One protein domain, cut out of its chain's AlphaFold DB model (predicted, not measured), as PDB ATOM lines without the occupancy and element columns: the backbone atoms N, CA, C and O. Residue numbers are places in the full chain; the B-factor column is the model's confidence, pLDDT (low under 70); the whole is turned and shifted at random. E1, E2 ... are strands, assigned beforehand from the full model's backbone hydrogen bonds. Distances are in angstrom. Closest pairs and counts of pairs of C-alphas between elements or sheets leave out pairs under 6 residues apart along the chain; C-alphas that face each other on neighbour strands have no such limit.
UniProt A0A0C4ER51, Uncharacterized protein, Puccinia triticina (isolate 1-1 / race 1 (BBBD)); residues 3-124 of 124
ATOM      1  N   ALA A   3     -28.347 -17.698  25.114       94.12
ATOM      2  CA  ALA A   3     -27.388 -18.786  24.972       94.12
ATOM      3  C   ALA A   3     -27.829 -19.984  25.812       94.12
ATOM      4  O   ALA A   3     -28.177 -19.833  26.984       94.12
ATOM      5  N   VAL A   4     -27.799 -21.169  25.213       95.25
ATOM      6  CA  VAL A   4     -28.193 -22.431  25.835       95.25
ATOM      7  C   VAL A   4     -27.071 -23.436  25.652       95.25
ATOM      8  O   VAL A   4     -26.594 -23.658  24.540       95.25
ATOM      9  N   GLY A   5     -26.663 -24.047  26.755       94.62
ATOM     10  CA  GLY A   5     -25.694 -25.131  26.781       94.62
ATOM     11  C   GLY A   5     -26.392 -26.457  27.007       94.62
ATOM     12  O   GLY A   5     -27.472 -26.508  27.593       94.62
ATOM     13  N   SER A   6     -25.775 -27.532  26.536       91.94
ATOM     14  CA  SER A   6     -26.316 -28.878  26.672       91.94
ATOM     15  C   SER A   6     -25.195 -29.899  26.876       91.94
ATOM     16  O   SER A   6     -24.015 -29.633  26.623       91.94
ATOM     17  N   TYR A   7     -25.568 -31.078  27.376       93.31
ATOM     18  CA  TYR A   7     -24.662 -32.212  27.572       93.31
ATOM     19  C   TYR A   7     -24.191 -32.840  26.254       93.31
ATOM     20  O   TYR A   7     -23.178 -33.531  26.246       93.31
ATOM     21  N   ASP A   8     -24.851 -32.535  25.133       94.06
ATOM     22  CA  ASP A   8     -24.412 -32.897  23.775       94.06
ATOM     23  C   ASP A   8     -23.223 -32.058  23.262       94.06
ATOM     24  O   ASP A   8     -22.907 -32.084  22.072       94.06
ATOM     25  N   ALA A   9     -22.565 -31.317  24.158       93.25
ATOM     26  CA  ALA A   9     -21.387 -30.502  23.892       93.25
ATOM     27  C   ALA A   9     -21.602 -29.369  22.879       93.25
ATOM     28  O   ALA A   9     -20.643 -28.936  22.240       93.25
ATOM     29  N   ARG A  10     -22.837 -28.875  22.738       92.88
ATOM     30  CA  ARG A  10     -23.185 -27.799  21.804       92.88
ATOM     31  C   ARG A  10     -23.689 -26.557  22.535       92.88
ATOM     32  O   ARG A  10     -24.591 -26.639  23.373       92.88
ATOM     33  N   LEU A  11     -23.111 -25.405  22.195       94.06
ATOM     34  CA  LEU A  11     -23.646 -24.087  22.527       94.06
ATOM     35  C   LEU A  11     -24.633 -23.687  21.438       94.06
ATOM     36  O   LEU A  11     -24.303 -23.731  20.260       94.06
ATOM     37  N   ARG A  12     -25.826 -23.254  21.834       93.50
ATOM     38  CA  ARG A  12     -26.867 -22.772  20.925       93.50
ATOM     39  C   ARG A  12     -27.257 -21.357  21.270       93.50
ATOM     40  O   ARG A  12     -27.471 -21.045  22.439       93.50
ATOM     41  N   ILE A  13     -27.422 -20.528  20.250       91.50
ATOM     42  CA  ILE A  13     -27.988 -19.195  20.400       91.50
ATOM     43  C   ILE A  13     -29.397 -19.200  19.819       91.50
ATOM     44  O   ILE A  13     -29.631 -19.693  18.716       91.50
ATOM     45  N   PHE A  14     -30.337 -18.633  20.564       91.19
ATOM     46  CA  PHE A  14     -31.727 -18.474  20.161       91.19
ATOM     47  C   PHE A  14     -32.108 -16.995  20.075       91.19
ATOM     48  O   PHE A  14     -31.677 -16.161  20.885       91.19
ATOM     49  N   ASP A  15     -32.967 -16.685  19.105       88.00
ATOM     50  CA  ASP A  15     -33.683 -15.416  19.058       88.00
ATOM     51  C   ASP A  15     -34.926 -15.504  19.954       88.00
ATOM     52  O   ASP A  15     -35.803 -16.341  19.745       88.00
ATOM     53  N   GLN A  16     -35.028 -14.603  20.933       90.81
ATOM     54  CA  GLN A  16     -36.160 -14.521  21.862       90.81
ATOM     55  C   GLN A  16     -37.496 -14.285  21.152       90.81
ATOM     56  O   GLN A  16     -38.543 -14.675  21.663       90.81
ATOM     57  N   ARG A  17     -37.470 -13.672  19.964       91.12
ATOM     58  CA  ARG A  17     -38.659 -13.430  19.140       91.12
ATOM     59  C   ARG A  17     -39.109 -14.691  18.391       91.12
ATOM     60  O   ARG A  17     -40.239 -14.733  17.913       91.12
ATOM     61  N   LYS A  18     -38.246 -15.713  18.282       87.50
ATOM     62  CA  LYS A  18     -38.512 -16.986  17.594       87.50
ATOM     63  C   LYS A  18     -37.681 -18.135  18.187       87.50
ATOM     64  O   LYS A  18     -36.701 -18.590  17.604       87.50
ATOM     65  N   MET A  19     -38.126 -18.655  19.330       91.69
ATOM     66  CA  MET A  19     -37.419 -19.694  20.102       91.69
ATOM     67  C   MET A  19     -37.606 -21.135  19.581       91.69
ATOM     68  O   MET A  19     -37.183 -22.082  20.235       91.69
ATOM     69  N   THR A  20     -38.249 -21.341  18.426       91.88
ATOM     70  CA  THR A  20     -38.570 -22.690  17.911       91.88
ATOM     71  C   THR A  20     -37.355 -23.452  17.384       91.88
ATOM     72  O   THR A  20     -37.412 -24.669  17.248       91.88
ATOM     73  N   ALA A  21     -36.280 -22.747  17.036       90.12
ATOM     74  CA  ALA A  21     -35.031 -23.330  16.567       90.12
ATOM     75  C   ALA A  21     -33.858 -22.427  16.958       90.12
ATOM     76  O   ALA A  21     -34.011 -21.206  17.038       90.12
ATOM     77  N   ALA A  22     -32.690 -23.030  17.180       90.50
ATOM     78  CA  ALA A  22     -31.458 -22.275  17.357       90.50
ATOM     79  C   ALA A  22     -31.126 -21.536  16.054       90.50
ATOM     80  O   ALA A  22     -31.255 -22.096  14.964       90.50
ATOM     81  N   VAL A  23     -30.700 -20.280  16.168       87.12
ATOM     82  CA  VAL A  23     -30.235 -19.495  15.016       87.12
ATOM     83  C   VAL A  23     -28.775 -19.791  14.688       87.12
ATOM     84  O   VAL A  23     -28.365 -19.628  13.547       87.12
ATOM     85  N   GLN A  24     -28.010 -20.227  15.688       87.69
ATOM     86  CA  GLN A  24     -26.566 -20.436  15.645       87.69
ATOM     87  C   GLN A  24     -26.210 -21.573  16.603       87.69
ATOM     88  O   GLN A  24     -26.805 -21.683  17.682       87.69
ATOM     89  N   GLU A  25     -25.241 -22.400  16.225       90.81
ATOM     90  CA  GLU A  25     -24.736 -23.483  17.059       90.81
ATOM     91  C   GLU A  25     -23.228 -23.684  16.870       90.81
ATOM     92  O   GLU A  25     -22.737 -23.599  15.745       90.81
ATOM     93  N   GLU A  26     -22.517 -23.978  17.963       90.12
ATOM     94  CA  GLU A  26     -21.092 -24.325  17.959       90.12
ATOM     95  C   GLU A  26     -20.801 -25.545  18.838       90.12
ATOM     96  O   GLU A  26     -21.376 -25.710  19.921       90.12
ATOM     97  N   ALA A  27     -19.875 -26.397  18.395       90.62
ATOM     98  CA  ALA A  27     -19.388 -27.526  19.180       90.62
ATOM     99  C   ALA A  27     -18.309 -27.074  20.180       90.62
ATOM    100  O   ALA A  27     -17.249 -26.589  19.808       90.62
ATOM    101  N   CYS A  28     -18.541 -27.295  21.471       88.44
ATOM    102  CA  CYS A  28     -17.658 -26.831  22.543       88.44
ATOM    103  C   CYS A  28     -16.829 -27.948  23.198       88.44
ATOM    104  O   CYS A  28     -16.120 -27.693  24.167       88.44
ATOM    105  N   GLY A  29     -16.906 -29.186  22.696       85.19
ATOM    106  CA  GLY A  29     -16.034 -30.300  23.104       85.19
ATOM    107  C   GLY A  29     -16.334 -30.937  24.470       85.19
ATOM    108  O   GLY A  29     -15.636 -31.860  24.877       85.19
ATOM    109  N   GLY A  30     -17.364 -30.484  25.186       89.00
ATOM    110  CA  GLY A  30     -17.854 -31.116  26.412       89.00
ATOM    111  C   GLY A  30     -19.176 -30.514  26.883       89.00
ATOM    112  O   GLY A  30     -19.542 -29.422  26.452       89.00
ATOM    113  N   GLY A  31     -19.888 -31.219  27.769       93.50
ATOM    114  CA  GLY A  31     -21.149 -30.736  28.338       93.50
ATOM    115  C   GLY A  31     -20.978 -29.383  29.031       93.50
ATOM    116  O   GLY A  31     -20.056 -29.208  29.828       93.50
ATOM    117  N   ILE A  32     -21.840 -28.420  28.705       95.00
ATOM    118  CA  ILE A  32     -21.713 -27.033  29.171       95.00
ATOM    119  C   ILE A  32     -22.492 -26.859  30.478       95.00
ATOM    120  O   ILE A  32     -23.696 -27.103  30.519       95.00
ATOM    121  N   TRP A  33     -21.815 -26.425  31.540       93.25
ATOM    122  CA  TRP A  33     -22.396 -26.264  32.881       93.25
ATOM    123  C   TRP A  33     -22.676 -24.814  33.250       93.25
ATOM    124  O   TRP A  33     -23.655 -24.519  33.937       93.25
ATOM    125  N   ARG A  34     -21.833 -23.895  32.779       95.50
ATOM    126  CA  ARG A  34     -22.000 -22.462  33.011       95.50
ATOM    127  C   ARG A  34     -21.820 -21.701  31.716       95.50
ATOM    128  O   ARG A  34     -20.910 -21.991  30.945       95.50
ATOM    129  N   ILE A  35     -22.687 -20.716  31.526       96.94
ATOM    130  CA  ILE A  35     -22.645 -19.752  30.434       96.94
ATOM    131  C   ILE A  35     -22.804 -18.370  31.052       96.94
ATOM    132  O   ILE A  35     -23.719 -18.160  31.853       96.94
ATOM    133  N   LYS A  36     -21.932 -17.432  30.684       96.56
ATOM    134  CA  LYS A  36     -22.027 -16.041  31.126       96.56
ATOM    135  C   LYS A  36     -21.618 -15.096  29.997       96.56
ATOM    136  O   LYS A  36     -20.477 -15.119  29.547       96.56
ATOM    137  N   TRP A  37     -22.546 -14.256  29.556       94.75
ATOM    138  CA  TRP A  37     -22.249 -13.144  28.650       94.75
ATOM    139  C   TRP A  37     -21.398 -12.094  29.362       94.75
ATOM    140  O   TRP A  37     -21.610 -11.858  30.555       94.75
ATOM    141  N   ALA A  38     -20.449 -11.484  28.650       92.75
ATOM    142  CA  ALA A  38     -19.727 -10.338  29.186       92.75
ATOM    143  C   ALA A  38     -20.660  -9.120  29.261       92.75
ATOM    144  O   ALA A  38     -21.488  -8.895  28.379       92.75
ATOM    145  N   GLU A  39     -20.527  -8.324  30.320       87.94
ATOM    146  CA  GLU A  39     -21.353  -7.123  30.511       87.94
ATOM    147  C   GLU A  39     -20.871  -5.952  29.647       87.94
ATOM    148  O   GLU A  39     -21.665  -5.123  29.211       87.94
ATOM    149  N   THR A  40     -19.566  -5.898  29.376       86.06
ATOM    150  CA  THR A  40     -18.920  -4.820  28.618       86.06
ATOM    151  C   THR A  40     -18.808  -5.105  27.123       86.06
ATOM    152  O   THR A  40     -18.532  -4.186  26.358       86.06
ATOM    153  N   ASP A  41     -18.995  -6.357  26.704       87.56
ATOM    154  CA  ASP A  41     -18.905  -6.784  25.308       87.56
ATOM    155  C   ASP A  41     -19.971  -7.846  25.015       87.56
ATOM    156  O   ASP A  41     -19.822  -9.024  25.339       87.56
ATOM    157  N   ALA A  42     -21.059  -7.421  24.376       87.31
ATOM    158  CA  ALA A  42     -22.196  -8.286  24.080       87.31
ATOM    159  C   ALA A  42     -21.876  -9.409  23.077       87.31
ATOM    160  O   ALA A  42     -22.683 -10.329  22.932       87.31
ATOM    161  N   SER A  43     -20.728  -9.352  22.393       88.62
ATOM    162  CA  SER A  43     -20.279 -10.428  21.513       88.62
ATOM    163  C   SER A  43     -19.618 -11.569  22.285       88.62
ATOM    164  O   SER A  43     -19.564 -12.685  21.789       88.62
ATOM    165  N   ARG A  44     -19.143 -11.363  23.519       92.19
ATOM    166  CA  ARG A  44     -18.356 -12.382  24.227       92.19
ATOM    167  C   ARG A  44     -19.199 -13.232  25.161       92.19
ATOM    168  O   ARG A  44     -19.962 -12.728  25.989       92.19
ATOM    169  N   VAL A  45     -18.973 -14.541  25.105       94.94
ATOM    170  CA  VAL A  45     -19.563 -15.497  26.044       94.94
ATOM    171  C   VAL A  45     -18.487 -16.366  26.685       94.94
ATOM    172  O   VAL A  45     -17.610 -16.910  26.019       94.94
ATOM    173  N   LEU A  46     -18.561 -16.496  28.005       96.44
ATOM    174  CA  LEU A  46     -17.719 -17.369  28.809       96.44
ATOM    175  C   LEU A  46     -18.453 -18.676  29.095       96.44
ATOM    176  O   LEU A  46     -19.604 -18.669  29.539       96.44
ATOM    177  N   LEU A  47     -17.758 -19.788  28.889       95.88
ATOM    178  CA  LEU A  47     -18.232 -21.140  29.132       95.88
ATOM    179  C   LEU A  47     -17.369 -21.834  30.185       95.88
ATOM    180  O   LEU A  47     -16.141 -21.757  30.130       95.88
ATOM    181  N   ALA A  48     -18.012 -22.590  31.076       95.38
ATOM    182  CA  ALA A  48     -17.384 -23.699  31.791       95.38
ATOM    183  C   ALA A  48     -17.960 -25.008  31.249       95.38
ATOM    184  O   ALA A  48     -19.167 -25.257  31.360       95.38
ATOM    185  N   ALA A  49     -17.105 -25.824  30.634       92.38
ATOM    186  CA  ALA A  49     -17.482 -27.088  30.022       92.38
ATOM    187  C   ALA A  49     -16.746 -28.255  30.683       92.38
ATOM    188  O   ALA A  49     -15.532 -28.194  30.885       92.38
ATOM    189  N   MET A  50     -17.477 -29.343  30.944       88.88
ATOM    190  CA  MET A  50     -17.011 -30.540  31.650       88.88
ATOM    191  C   MET A  50     -15.590 -30.943  31.255       88.88
ATOM    192  O   MET A  50     -14.689 -30.885  32.075       88.88
ATOM    193  N   HIS A  51     -15.367 -31.305  29.994       84.69
ATOM    194  CA  HIS A  51     -14.073 -31.829  29.537       84.69
ATOM    195  C   HIS A  51     -13.272 -30.839  28.689       84.69
ATOM    196  O   HIS A  51     -12.133 -31.117  28.326       84.69
ATOM    197  N   ALA A  52     -13.855 -29.683  28.377       88.12
ATOM    198  CA  ALA A  52     -13.255 -28.699  27.482       88.12
ATOM    199  C   ALA A  52     -12.730 -27.450  28.206       88.12
ATOM    200  O   ALA A  52     -12.261 -26.524  27.538       88.12
ATOM    201  N   GLY A  53     -12.774 -27.448  29.543       93.00
ATOM    202  CA  GLY A  53     -12.235 -26.392  30.391       93.00
ATOM    203  C   GLY A  53     -13.076 -25.120  30.366       93.00
ATOM    204  O   GLY A  53     -14.292 -25.156  30.158       93.00
ATOM    205  N   PHE A  54     -12.408 -23.989  30.583       94.50
ATOM    206  CA  PHE A  54     -13.013 -22.667  30.459       94.50
ATOM    207  C   PHE A  54     -12.707 -22.088  29.083       94.50
ATOM    208  O   PHE A  54     -11.559 -22.147  28.638       94.50
ATOM    209  N   ARG A  55     -13.716 -21.530  28.410       94.06
ATOM    210  CA  ARG A  55     -13.571 -20.947  27.071       94.06
ATOM    211  C   ARG A  55     -14.285 -19.615  26.981       94.06
ATOM    212  O   ARG A  55     -15.425 -19.509  27.413       94.06
ATOM    213  N   VAL A  56     -13.634 -18.637  26.372       94.81
ATOM    214  CA  VAL A  56     -14.277 -17.411  25.904       94.81
ATOM    215  C   VAL A  56     -14.463 -17.538  24.406       94.81
ATOM    216  O   VAL A  56     -13.486 -17.743  23.687       94.81
ATOM    217  N   LEU A  57     -15.708 -17.446  23.956       93.62
ATOM    218  CA  LEU A  57     -16.062 -17.430  22.544       93.62
ATOM    219  C   LEU A  57     -16.519 -16.029  22.147       93.62
ATOM    220  O   LEU A  57     -17.184 -15.348  22.932       93.62
ATOM    221  N   GLU A  58     -16.200 -15.639  20.923       91.38
ATOM    222  CA  GLU A  58     -16.750 -14.446  20.283       91.38
ATOM    223  C   GLU A  58     -17.929 -14.853  19.400       91.38
ATOM    224  O   GLU A  58     -17.794 -15.625  18.461       91.38
ATOM    225  N   ILE A  59     -19.115 -14.373  19.729       87.69
ATOM    226  CA  ILE A  59     -20.364 -14.655  19.037       87.69
ATOM    227  C   ILE A  59     -20.579 -13.545  18.015       87.69
ATOM    228  O   ILE A  59     -21.058 -12.460  18.346       87.69
ATOM    229  N   ALA A  60     -20.211 -13.816  16.765       79.44
ATOM    230  CA  ALA A  60     -20.465 -12.891  15.673       79.44
ATOM    231  C   ALA A  60     -21.952 -12.892  15.281       79.44
ATOM    232  O   ALA A  60     -22.611 -13.936  15.247       79.44
ATOM    233  N   GLU A  61     -22.482 -11.723  14.917       71.56
ATOM    234  CA  GLU A  61     -23.782 -11.670  14.256       71.56
ATOM    235  C   GLU A  61     -23.713 -12.415  12.918       71.56
ATOM    236  O   GLU A  61     -22.820 -12.188  12.099       71.56
ATOM    237  N   LEU A  62     -24.677 -13.304  12.672       64.75
ATOM    238  CA  LEU A  62     -24.747 -13.996  11.394       64.75
ATOM    239  C   LEU A  62     -25.132 -13.028  10.265       64.75
ATOM    240  O   LEU A  62     -26.126 -12.303  10.392       64.75
ATOM    241  N   PRO A  63     -24.446 -13.086   9.108       62.75
ATOM    242  CA  PRO A  63     -24.930 -12.456   7.891       62.75
ATOM    243  C   PRO A  63     -26.336 -12.963   7.552       62.75
ATOM    244  O   PRO A  63     -26.619 -14.164   7.621       62.75
ATOM    245  N   ARG A  64     -27.238 -12.056   7.161       63.22
ATOM    246  CA  ARG A  64     -28.595 -12.445   6.748       63.22
ATOM    247  C   ARG A  64     -28.513 -13.431   5.578       63.22
ATOM    248  O   ARG A  64     -27.915 -13.114   4.556       63.22
ATOM    249  N   GLY A  65     -29.152 -14.592   5.721       63.59
ATOM    250  CA  GLY A  65     -29.224 -15.612   4.666       63.59
ATOM    251  C   GLY A  65     -28.106 -16.663   4.679       63.59
ATOM    252  O   GLY A  65     -27.987 -17.400   3.703       63.59
ATOM    253  N   ALA A  66     -27.306 -16.758   5.747       63.62
ATOM    254  CA  ALA A  66     -26.312 -17.823   5.893       63.62
ATOM    255  C   ALA A  66     -26.954 -19.235   5.830       63.62
ATOM    256  O   ALA A  66     -28.044 -19.442   6.378       63.62
ATOM    257  N   PRO A  67     -26.311 -20.214   5.158       60.69
ATOM    258  CA  PRO A  67     -26.831 -21.571   5.053       60.69
ATOM    259  C   PRO A  67     -26.668 -22.322   6.381       60.69
ATOM    260  O   PRO A  67     -25.570 -22.721   6.758       60.69
ATOM    261  N   GLY A  68     -27.792 -22.554   7.062       65.50
ATOM    262  CA  GLY A  68     -27.855 -23.327   8.304       65.50
ATOM    263  C   GLY A  68     -27.354 -22.574   9.549       65.50
ATOM    264  O   GLY A  68     -26.832 -21.466   9.445       65.50
ATOM    265  N   PRO A  69     -27.534 -23.158  10.750       66.75
ATOM    266  CA  PRO A  69     -27.148 -22.538  12.011       66.75
ATOM    267  C   PRO A  69     -25.667 -22.803  12.308       66.75
ATOM    268  O   PRO A  69     -25.343 -23.486  13.276       66.75
ATOM    269  N   SER A  70     -24.751 -22.319  11.469       68.56
ATOM    270  CA  SER A  70     -23.336 -22.293  11.849       68.56
ATOM    271  C   SER A  70     -23.060 -21.044  12.673       68.56
ATOM    272  O   SER A  70     -23.560 -19.962  12.377       68.56
ATOM    273  N   LEU A  71     -22.293 -21.192  13.742       69.56
ATOM    274  CA  LEU A  71     -21.786 -20.077  14.518       69.56
ATOM    275  C   LEU A  71     -20.277 -20.008  14.278       69.56
ATOM    276  O   LEU A  71     -19.563 -20.893  14.741       69.56
ATOM    277  N   PRO A  72     -19.746 -18.997  13.575       68.25
ATOM    278  CA  PRO A  72     -18.323 -18.723  13.650       68.25
ATOM    279  C   PRO A  72     -18.054 -18.163  15.052       68.25
ATOM    280  O   PRO A  72     -18.093 -16.954  15.252       68.25
ATOM    281  N   ALA A  73     -17.862 -19.057  16.027       79.94
ATOM    282  CA  ALA A  73     -17.520 -18.723  17.405       79.94
ATOM    283  C   ALA A  73     -16.048 -19.025  17.679       79.94
ATOM    284  O   ALA A  73     -15.734 -20.042  18.307       79.94
ATOM    285  N   PRO A  74     -15.119 -18.182  17.193       86.12
ATOM    286  CA  PRO A  74     -13.715 -18.387  17.480       86.12
ATOM    287  C   PRO A  74     -13.484 -18.368  18.992       86.12
ATOM    288  O   PRO A  74     -14.070 -17.585  19.746       86.12
ATOM    289  N   VAL A  75     -12.609 -19.267  19.433       90.00
ATOM    290  CA  VAL A  75     -12.157 -19.321  20.819       90.00
ATOM    291  C   VAL A  75     -11.145 -18.197  21.019       90.00
ATOM    292  O   VAL A  75     -10.013 -18.293  20.550       90.00
ATOM    293  N   VAL A  76     -11.551 -17.144  21.726       91.19
ATOM    294  CA  VAL A  76     -10.707 -15.986  22.067       91.19
ATOM    295  C   VAL A  76      -9.702 -16.354  23.156       91.19
ATOM    296  O   VAL A  76      -8.552 -15.925  23.149       91.19
ATOM    297  N   SER A  77     -10.134 -17.167  24.117       92.12
ATOM    298  CA  SER A  77      -9.295 -17.608  25.227       92.12
ATOM    299  C   SER A  77      -9.735 -18.978  25.717       92.12
ATOM    300  O   SER A  77     -10.928 -19.293  25.729       92.12
ATOM    301  N   GLN A  78      -8.771 -19.789  26.143       91.88
ATOM    302  CA  GLN A  78      -9.030 -21.096  26.720       91.88
ATOM    303  C   GLN A  78      -8.089 -21.368  27.888       91.88
ATOM    304  O   GLN A  78      -6.870 -21.253  27.764       91.88
ATOM    305  N   LEU A  79      -8.668 -21.834  28.990       89.75
ATOM    306  CA  LEU A  79      -7.934 -22.421  30.096       89.75
ATOM    307  C   LEU A  79      -8.314 -23.898  30.204       89.75
ATOM    308  O   LEU A  79      -9.388 -24.258  30.696       89.75
ATOM    309  N   THR A  80      -7.418 -24.763  29.724       80.75
ATOM    310  CA  THR A  80      -7.579 -26.212  29.859       80.75
ATOM    311  C   THR A  80      -7.259 -26.619  31.288       80.75
ATOM    312  O   THR A  80      -6.118 -26.511  31.745       80.75
ATOM    313  N   HIS A  81      -8.268 -27.119  31.990       69.31
ATOM    314  CA  HIS A  81      -8.108 -27.632  33.339       69.31
ATOM    315  C   HIS A  81      -7.611 -29.081  33.298       69.31
ATOM    316  O   HIS A  81      -8.242 -29.937  32.685       69.31
ATOM    317  N   ARG A  82      -6.453 -29.363  33.911       65.88
ATOM    318  CA  ARG A  82      -5.839 -30.708  33.886       65.88
ATOM    319  C   ARG A  82      -6.377 -31.654  34.961       65.88
ATOM    320  O   ARG A  82      -6.130 -32.851  34.877       65.88
ATOM    321  N   ALA A  83      -7.050 -31.124  35.982       61.81
ATOM    322  CA  ALA A  83      -7.372 -31.860  37.204       61.81
ATOM    323  C   ALA A  83      -8.850 -32.275  37.320       61.81
ATOM    324  O   ALA A  83      -9.243 -32.825  38.344       61.81
ATOM    325  N   GLY A  84      -9.676 -32.030  36.299       73.56
ATOM    326  CA  GLY A  84     -11.082 -32.421  36.323       73.56
ATOM    327  C   GLY A  84     -11.971 -31.517  35.480       73.56
ATOM    328  O   GLY A  84     -11.591 -31.091  34.392       73.56
ATOM    329  N   LEU A  85     -13.187 -31.286  35.982       86.31
ATOM    330  CA  LEU A  85     -14.252 -30.605  35.251       86.31
ATOM    331  C   LEU A  85     -14.319 -29.113  35.583       86.31
ATOM    332  O   LEU A  85     -14.254 -28.741  36.755       86.31
ATOM    333  N   ALA A  86     -14.515 -28.262  34.575       91.38
ATOM    334  CA  ALA A  86     -14.809 -26.842  34.781       91.38
ATOM    335  C   ALA A  86     -16.276 -26.654  35.201       91.38
ATOM    336  O   ALA A  86     -17.160 -27.198  34.542       91.38
ATOM    337  N   TYR A  87     -16.541 -25.882  36.267       91.94
ATOM    338  CA  TYR A  87     -17.894 -25.710  36.823       91.94
ATOM    339  C   TYR A  87     -18.338 -24.253  36.932       91.94
ATOM    340  O   TYR A  87     -19.254 -23.835  36.227       91.94
ATOM    341  N   GLY A  88     -17.719 -23.475  37.819       94.31
ATOM    342  CA  GLY A  88     -18.089 -22.076  38.023       94.31
ATOM    343  C   GLY A  88     -17.319 -21.175  37.073       94.31
ATOM    344  O   GLY A  88     -16.138 -21.406  36.838       94.31
ATOM    345  N   ALA A  89     -17.977 -20.153  36.536       96.00
ATOM    346  CA  ALA A  89     -17.338 -19.152  35.697       96.00
ATOM    347  C   ALA A  89     -18.053 -17.802  35.819       96.00
ATOM    348  O   ALA A  89     -19.292 -17.767  35.858       96.00
ATOM    349  N   ASP A  90     -17.275 -16.720  35.876       97.31
ATOM    350  CA  ASP A  90     -17.787 -15.349  35.854       97.31
ATOM    351  C   ASP A  90     -16.769 -14.351  35.286       97.31
ATOM    352  O   ASP A  90     -15.563 -14.613  35.235       97.31
ATOM    353  N   TRP A  91     -17.282 -13.195  34.876       96.62
ATOM    354  CA  TRP A  91     -16.480 -12.048  34.468       96.62
ATOM    355  C   TRP A  91     -16.142 -11.187  35.682       96.62
ATOM    356  O   TRP A  91     -16.981 -10.936  36.544       96.62
ATOM    357  N   GLY A  92     -14.891 -10.749  35.749       93.69
ATOM    358  CA  GLY A  92     -14.418  -9.745  36.685       93.69
ATOM    359  C   GLY A  92     -14.343  -8.358  36.039       93.69
ATOM    360  O   GLY A  92     -14.872  -8.142  34.948       93.69
ATOM    361  N   PRO A  93     -13.663  -7.404  36.697       91.44
ATOM    362  CA  PRO A  93     -13.521  -6.047  36.189       91.44
ATOM    363  C   PRO A  93     -12.839  -5.991  34.818       91.44
ATOM    364  O   PRO A  93     -11.863  -6.706  34.561       91.44
ATOM    365  N   SER A  94     -13.316  -5.071  33.982       90.12
ATOM    366  CA  SER A  94     -12.664  -4.686  32.732       90.12
ATOM    367  C   SER A  94     -11.799  -3.446  32.932       90.12
ATOM    368  O   SER A  94     -12.134  -2.559  33.718       90.12
ATOM    369  N   PHE A  95     -10.686  -3.368  32.212       88.81
ATOM    370  CA  PHE A  95      -9.737  -2.266  32.295       88.81
ATOM    371  C   PHE A  95      -9.212  -1.870  30.909       88.81
ATOM    372  O   PHE A  95      -9.189  -2.698  29.990       88.81
ATOM    373  N   PRO A  96      -8.804  -0.597  30.739       85.19
ATOM    374  CA  PRO A  96      -8.279  -0.113  29.471       85.19
ATOM    375  C   PRO A  96      -7.051  -0.909  29.038       85.19
ATOM    376  O   PRO A  96      -6.228  -1.328  29.859       85.19
ATOM    377  N   ALA A  97      -6.909  -1.078  27.729       81.50
ATOM    378  CA  ALA A  97      -5.702  -1.636  27.155       81.50
ATOM    379  C   ALA A  97      -4.498  -0.703  27.387       81.50
ATOM    380  O   ALA A  97      -4.667   0.517  27.471       81.50
ATOM    381  N   PRO A  98      -3.268  -1.243  27.442       78.88
ATOM    382  CA  PRO A  98      -2.061  -0.435  27.628       78.88
ATOM    383  C   PRO A  98      -1.776   0.531  26.463       78.88
ATOM    384  O   PRO A  98      -1.033   1.493  26.640       78.88
ATOM    385  N   SER A  99      -2.360   0.293  25.287       80.94
ATOM    386  CA  SER A  99      -2.205   1.112  24.081       80.94
ATOM    387  C   SER A  99      -3.543   1.678  23.606       80.94
ATOM    388  O   SER A  99      -4.562   0.985  23.592       80.94
ATOM    389  N   ALA A 100      -3.530   2.943  23.176       77.94
ATOM    390  CA  ALA A 100      -4.699   3.597  22.598       77.94
ATOM    391  C   ALA A 100      -5.174   2.842  21.342       77.94
ATOM    392  O   ALA A 100      -4.392   2.612  20.422       77.94
ATOM    393  N   GLY A 101      -6.454   2.459  21.316       75.06
ATOM    394  CA  GLY A 101      -7.076   1.727  20.204       75.06
ATOM    395  C   GLY A 101      -7.047   0.198  20.318       75.06
ATOM    396  O   GLY A 101      -7.590  -0.474  19.447       75.06
ATOM    397  N   SER A 102      -6.452  -0.367  21.371       78.75
ATOM    398  CA  SER A 102      -6.498  -1.812  21.638       78.75
ATOM    399  C   SER A 102      -7.775  -2.219  22.401       78.75
ATOM    400  O   SER A 102      -8.328  -1.389  23.130       78.75
ATOM    401  N   PRO A 103      -8.263  -3.469  22.243       78.00
ATOM    402  CA  PRO A 103      -9.496  -3.923  22.887       78.00
ATOM    403  C   PRO A 103      -9.362  -3.953  24.415       78.00
ATOM    404  O   PRO A 103      -8.275  -4.158  24.957       78.00
ATOM    405  N   HIS A 104     -10.470  -3.704  25.115       83.75
ATOM    406  CA  HIS A 104     -10.493  -3.701  26.576       83.75
ATOM    407  C   HIS A 104     -10.153  -5.080  27.136       83.75
ATOM    408  O   HIS A 104     -10.690  -6.094  26.698       83.75
ATOM    409  N   ARG A 105      -9.340  -5.091  28.189       89.06
ATOM    410  CA  ARG A 105      -8.995  -6.309  28.914       89.06
ATOM    411  C   ARG A 105     -10.036  -6.600  29.971       89.06
ATOM    412  O   ARG A 105     -10.512  -5.681  30.628       89.06
ATOM    413  N   SER A 106     -10.347  -7.870  30.183       92.69
ATOM    414  CA  SER A 106     -11.225  -8.297  31.276       92.69
ATOM    415  C   SER A 106     -10.583  -9.411  32.087       92.69
ATOM    416  O   SER A 106      -9.997 -10.337  31.525       92.69
ATOM    417  N   VAL A 107     -10.699  -9.327  33.416       95.00
ATOM    418  CA  VAL A 107     -10.401 -10.475  34.279       95.00
ATOM    419  C   VAL A 107     -11.511 -11.501  34.106       95.00
ATOM    420  O   VAL A 107     -12.691 -11.159  34.109       95.00
ATOM    421  N   VAL A 108     -11.139 -12.765  33.996       96.25
ATOM    422  CA  VAL A 108     -12.062 -13.893  33.985       96.25
ATOM    423  C   VAL A 108     -11.728 -14.812  35.145       96.25
ATOM    424  O   VAL A 108     -10.556 -15.025  35.466       96.25
ATOM    425  N   ALA A 109     -12.771 -15.342  35.775       96.00
ATOM    426  CA  ALA A 109     -12.668 -16.282  36.872       96.00
ATOM    427  C   ALA A 109     -13.314 -17.618  36.501       96.00
ATOM    428  O   ALA A 109     -14.429 -17.661  35.980       96.00
ATOM    429  N   GLY A 110     -12.627 -18.712  36.817       95.25
ATOM    430  CA  GLY A 110     -13.122 -20.075  36.651       95.25
ATOM    431  C   GLY A 110     -12.790 -20.919  37.873       95.25
ATOM    432  O   GLY A 110     -11.712 -20.779  38.441       95.25
ATOM    433  N   CYS A 111     -13.687 -21.802  38.303       94.19
ATOM    434  CA  CYS A 111     -13.415 -22.701  39.424       94.19
ATOM    435  C   CYS A 111     -13.882 -24.132  39.166       94.19
ATOM    436  O   CYS A 111     -14.809 -24.400  38.389       94.19
ATOM    437  N   SER A 112     -13.217 -25.055  39.852       91.19
ATOM    438  CA  SER A 112     -13.565 -26.467  39.874       91.19
ATOM    439  C   SER A 112     -13.619 -26.964  41.313       91.19
ATOM    440  O   SER A 112     -12.789 -26.625  42.153       91.19
ATOM    441  N   PHE A 113     -14.604 -27.808  41.610       89.12
ATOM    442  CA  PHE A 113     -14.649 -28.497  42.896       89.12
ATOM    443  C   PHE A 113     -13.603 -29.624  42.985       89.12
ATOM    444  O   PHE A 113     -13.283 -30.053  44.091       89.12
ATOM    445  N   TYR A 114     -13.048 -30.088  41.854       90.06
ATOM    446  CA  TYR A 114     -12.047 -31.161  41.831       90.06
ATOM    447  C   TYR A 114     -10.686 -30.702  42.346       90.06
ATOM    448  O   TYR A 114     -10.064 -31.391  43.152       90.06
ATOM    449  N   ASP A 115     -10.226 -29.531  41.911       89.94
ATOM    450  CA  ASP A 115      -8.947 -28.978  42.362       89.94
ATOM    451  C   ASP A 115      -9.090 -27.999  43.530       89.94
ATOM    452  O   ASP A 115      -8.084 -27.626  44.132       89.94
ATOM    453  N   ARG A 116     -10.331 -27.631  43.881       91.44
ATOM    454  CA  ARG A 116     -10.660 -26.707  44.973       91.44
ATOM    455  C   ARG A 116      -9.986 -25.342  44.791       91.44
ATOM    456  O   ARG A 116      -9.630 -24.700  45.780       91.44
ATOM    457  N   ALA A 117      -9.810 -24.905  43.544       89.75
ATOM    458  CA  ALA A 117      -9.127 -23.661  43.218       89.75
ATOM    459  C   ALA A 117      -9.991 -22.708  42.383       89.75
ATOM    460  O   ALA A 117     -10.863 -23.111  41.605       89.75
ATOM    461  N   LEU A 118      -9.706 -21.417  42.555       93.12
ATOM    462  CA  LEU A 118     -10.155 -20.345  41.679       93.12
ATOM    463  C   LEU A 118      -8.999 -19.971  40.751       93.12
ATOM    464  O   LEU A 118      -7.919 -19.602  41.209       93.12
ATOM    465  N   HIS A 119      -9.246 -20.043  39.452       93.06
ATOM    466  CA  HIS A 119      -8.322 -19.642  38.403       93.06
ATOM    467  C   HIS A 119      -8.722 -18.267  37.902       93.06
ATOM    468  O   HIS A 119      -9.878 -18.057  37.535       93.06
ATOM    469  N   LEU A 120      -7.764 -17.347  37.874       95.00
ATOM    470  CA  LEU A 120      -7.938 -16.004  37.339       95.00
ATOM    471  C   LEU A 120      -7.011 -15.827  36.141       95.00
ATOM    472  O   LEU A 120      -5.829 -16.162  36.217       95.00
ATOM    473  N   TRP A 121      -7.537 -15.289  35.048       95.12
ATOM    474  CA  TRP A 121      -6.738 -14.913  33.886       95.12
ATOM    475  C   TRP A 121      -7.303 -13.662  33.223       95.12
ATOM    476  O   TRP A 121      -8.412 -13.229  33.527       95.12
ATOM    477  N   VAL A 122      -6.513 -13.054  32.344       93.12
ATOM    478  CA  VAL A 122      -6.908 -11.865  31.586       93.12
ATOM    479  C   VAL A 122      -7.197 -12.275  30.150       93.12
ATOM    480  O   VAL A 122      -6.475 -13.093  29.579       93.12
ATOM    481  N   VAL A 123      -8.256 -11.706  29.583       91.94
ATOM    482  CA  VAL A 123      -8.623 -11.853  28.174       91.94
ATOM    483  C   VAL A 123      -8.609 -10.469  27.529       91.94
ATOM    484  O   VAL A 123      -9.193  -9.540  28.092       91.94
ATOM    485  N   ASP A 124      -7.909 -10.353  26.399       84.81
ATOM    486  CA  ASP A 124      -7.871  -9.174  25.517       84.81
ATOM    487  C   ASP A 124      -9.075  -9.159  24.563       84.81
ATOM    488  O   ASP A 124      -9.616 -10.244  24.259       84.81
TER     489      ASP A 124
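What this domain is: This is residues 3 to 124 of the 124 residues of an uncharacterized protein of Puccinia triticina (isolate 1-1 / race 1 (BBBD)) (UniProt A0A0C4ER51). Three small antiparallel sheets are stacked in a flat body, with the four-strand sheet E4 E5 E6 E7 in the middle, the sheet E8 E9 E10 over one of its faces and the sheet E1 E2 E3 only partly over the other. The link of residues 59 to 74 reaches far out at the E1 E2 E3 end of the stack, and residues 96 to 104 make a loop beyond the ends of E8 and E9. The printed part has 122 residues with ten named strands, E1 to E10 in order along the chain, and no named helix; the class is all strand, though under half of the residues, 58, are in named elements. It is compact, with a radius of gyration of the C-alphas of 14.9 A, and spans 41 by 40 by 20 A.

Where its parts are: E1, residues 3 to 5, begins with C-alpha 3 at (-27.388, -18.786, 24.972). E2 is residues 10 to 14 and E3 residues 24 to 27. E4, residues 32 to 37, begins with C-alpha 32 at (-21.713, -27.033, 29.171). E5, residues 44 to 49, is 15.8 A long, and E6, residues 53 to 58, is 16.3 A. E7 is residues 75 to 79. E8, residues 88 to 95, is 22.2 A long, E9, residues 105 to 112, 23.4 A, and E10, residues 117 to 123, 19.1 A, ending with C-alpha 123 at (-8.623, -11.853, 28.174).

How they stand to each other: Each sheet is a meander, each strand the antiparallel neighbour of the one before. In E1 E2 E3, N 4 and O 12 are 2.8 A apart, and N 11 and O 26 are 2.9 A apart, within hydrogen-bond range. In E4 E5 E6 E7, the like pairs are N 36 and O 46, 2.9 A, N 47 and O 55, 2.8 A, and N 56 and O 77, 2.9 A; this sheet is only just strongly twisted, its C-alphas up to 4.4 A off its best plane. It faces E1 E2 E3 with planes 29 degrees apart; the closest C-alphas of E1 and E4 are those of Gly 5 and Ile 32, 5.0 A. It faces the strongly twisted E8 E9 E10 with planes 16 degrees apart; the closest C-alphas of E5 and E8 are those of Ala 48 and Ala 89, 6.0 A. In that sheet N 92 and O 107, 2.8 A, and N 108 and O 121, 2.8 A, are within hydrogen-bond range. E2 and E9 are apart.

The domain as a whole: The C-alphas farthest apart in the domain, those of Gly 65 and Arg 116, are 45.7 A apart. The printed part has no cut. E6 to E7 is a long link of 16 residues. Mean pLDDT of the printed part is 87.3; residues 62 to 72 and 81 to 83 are under 70.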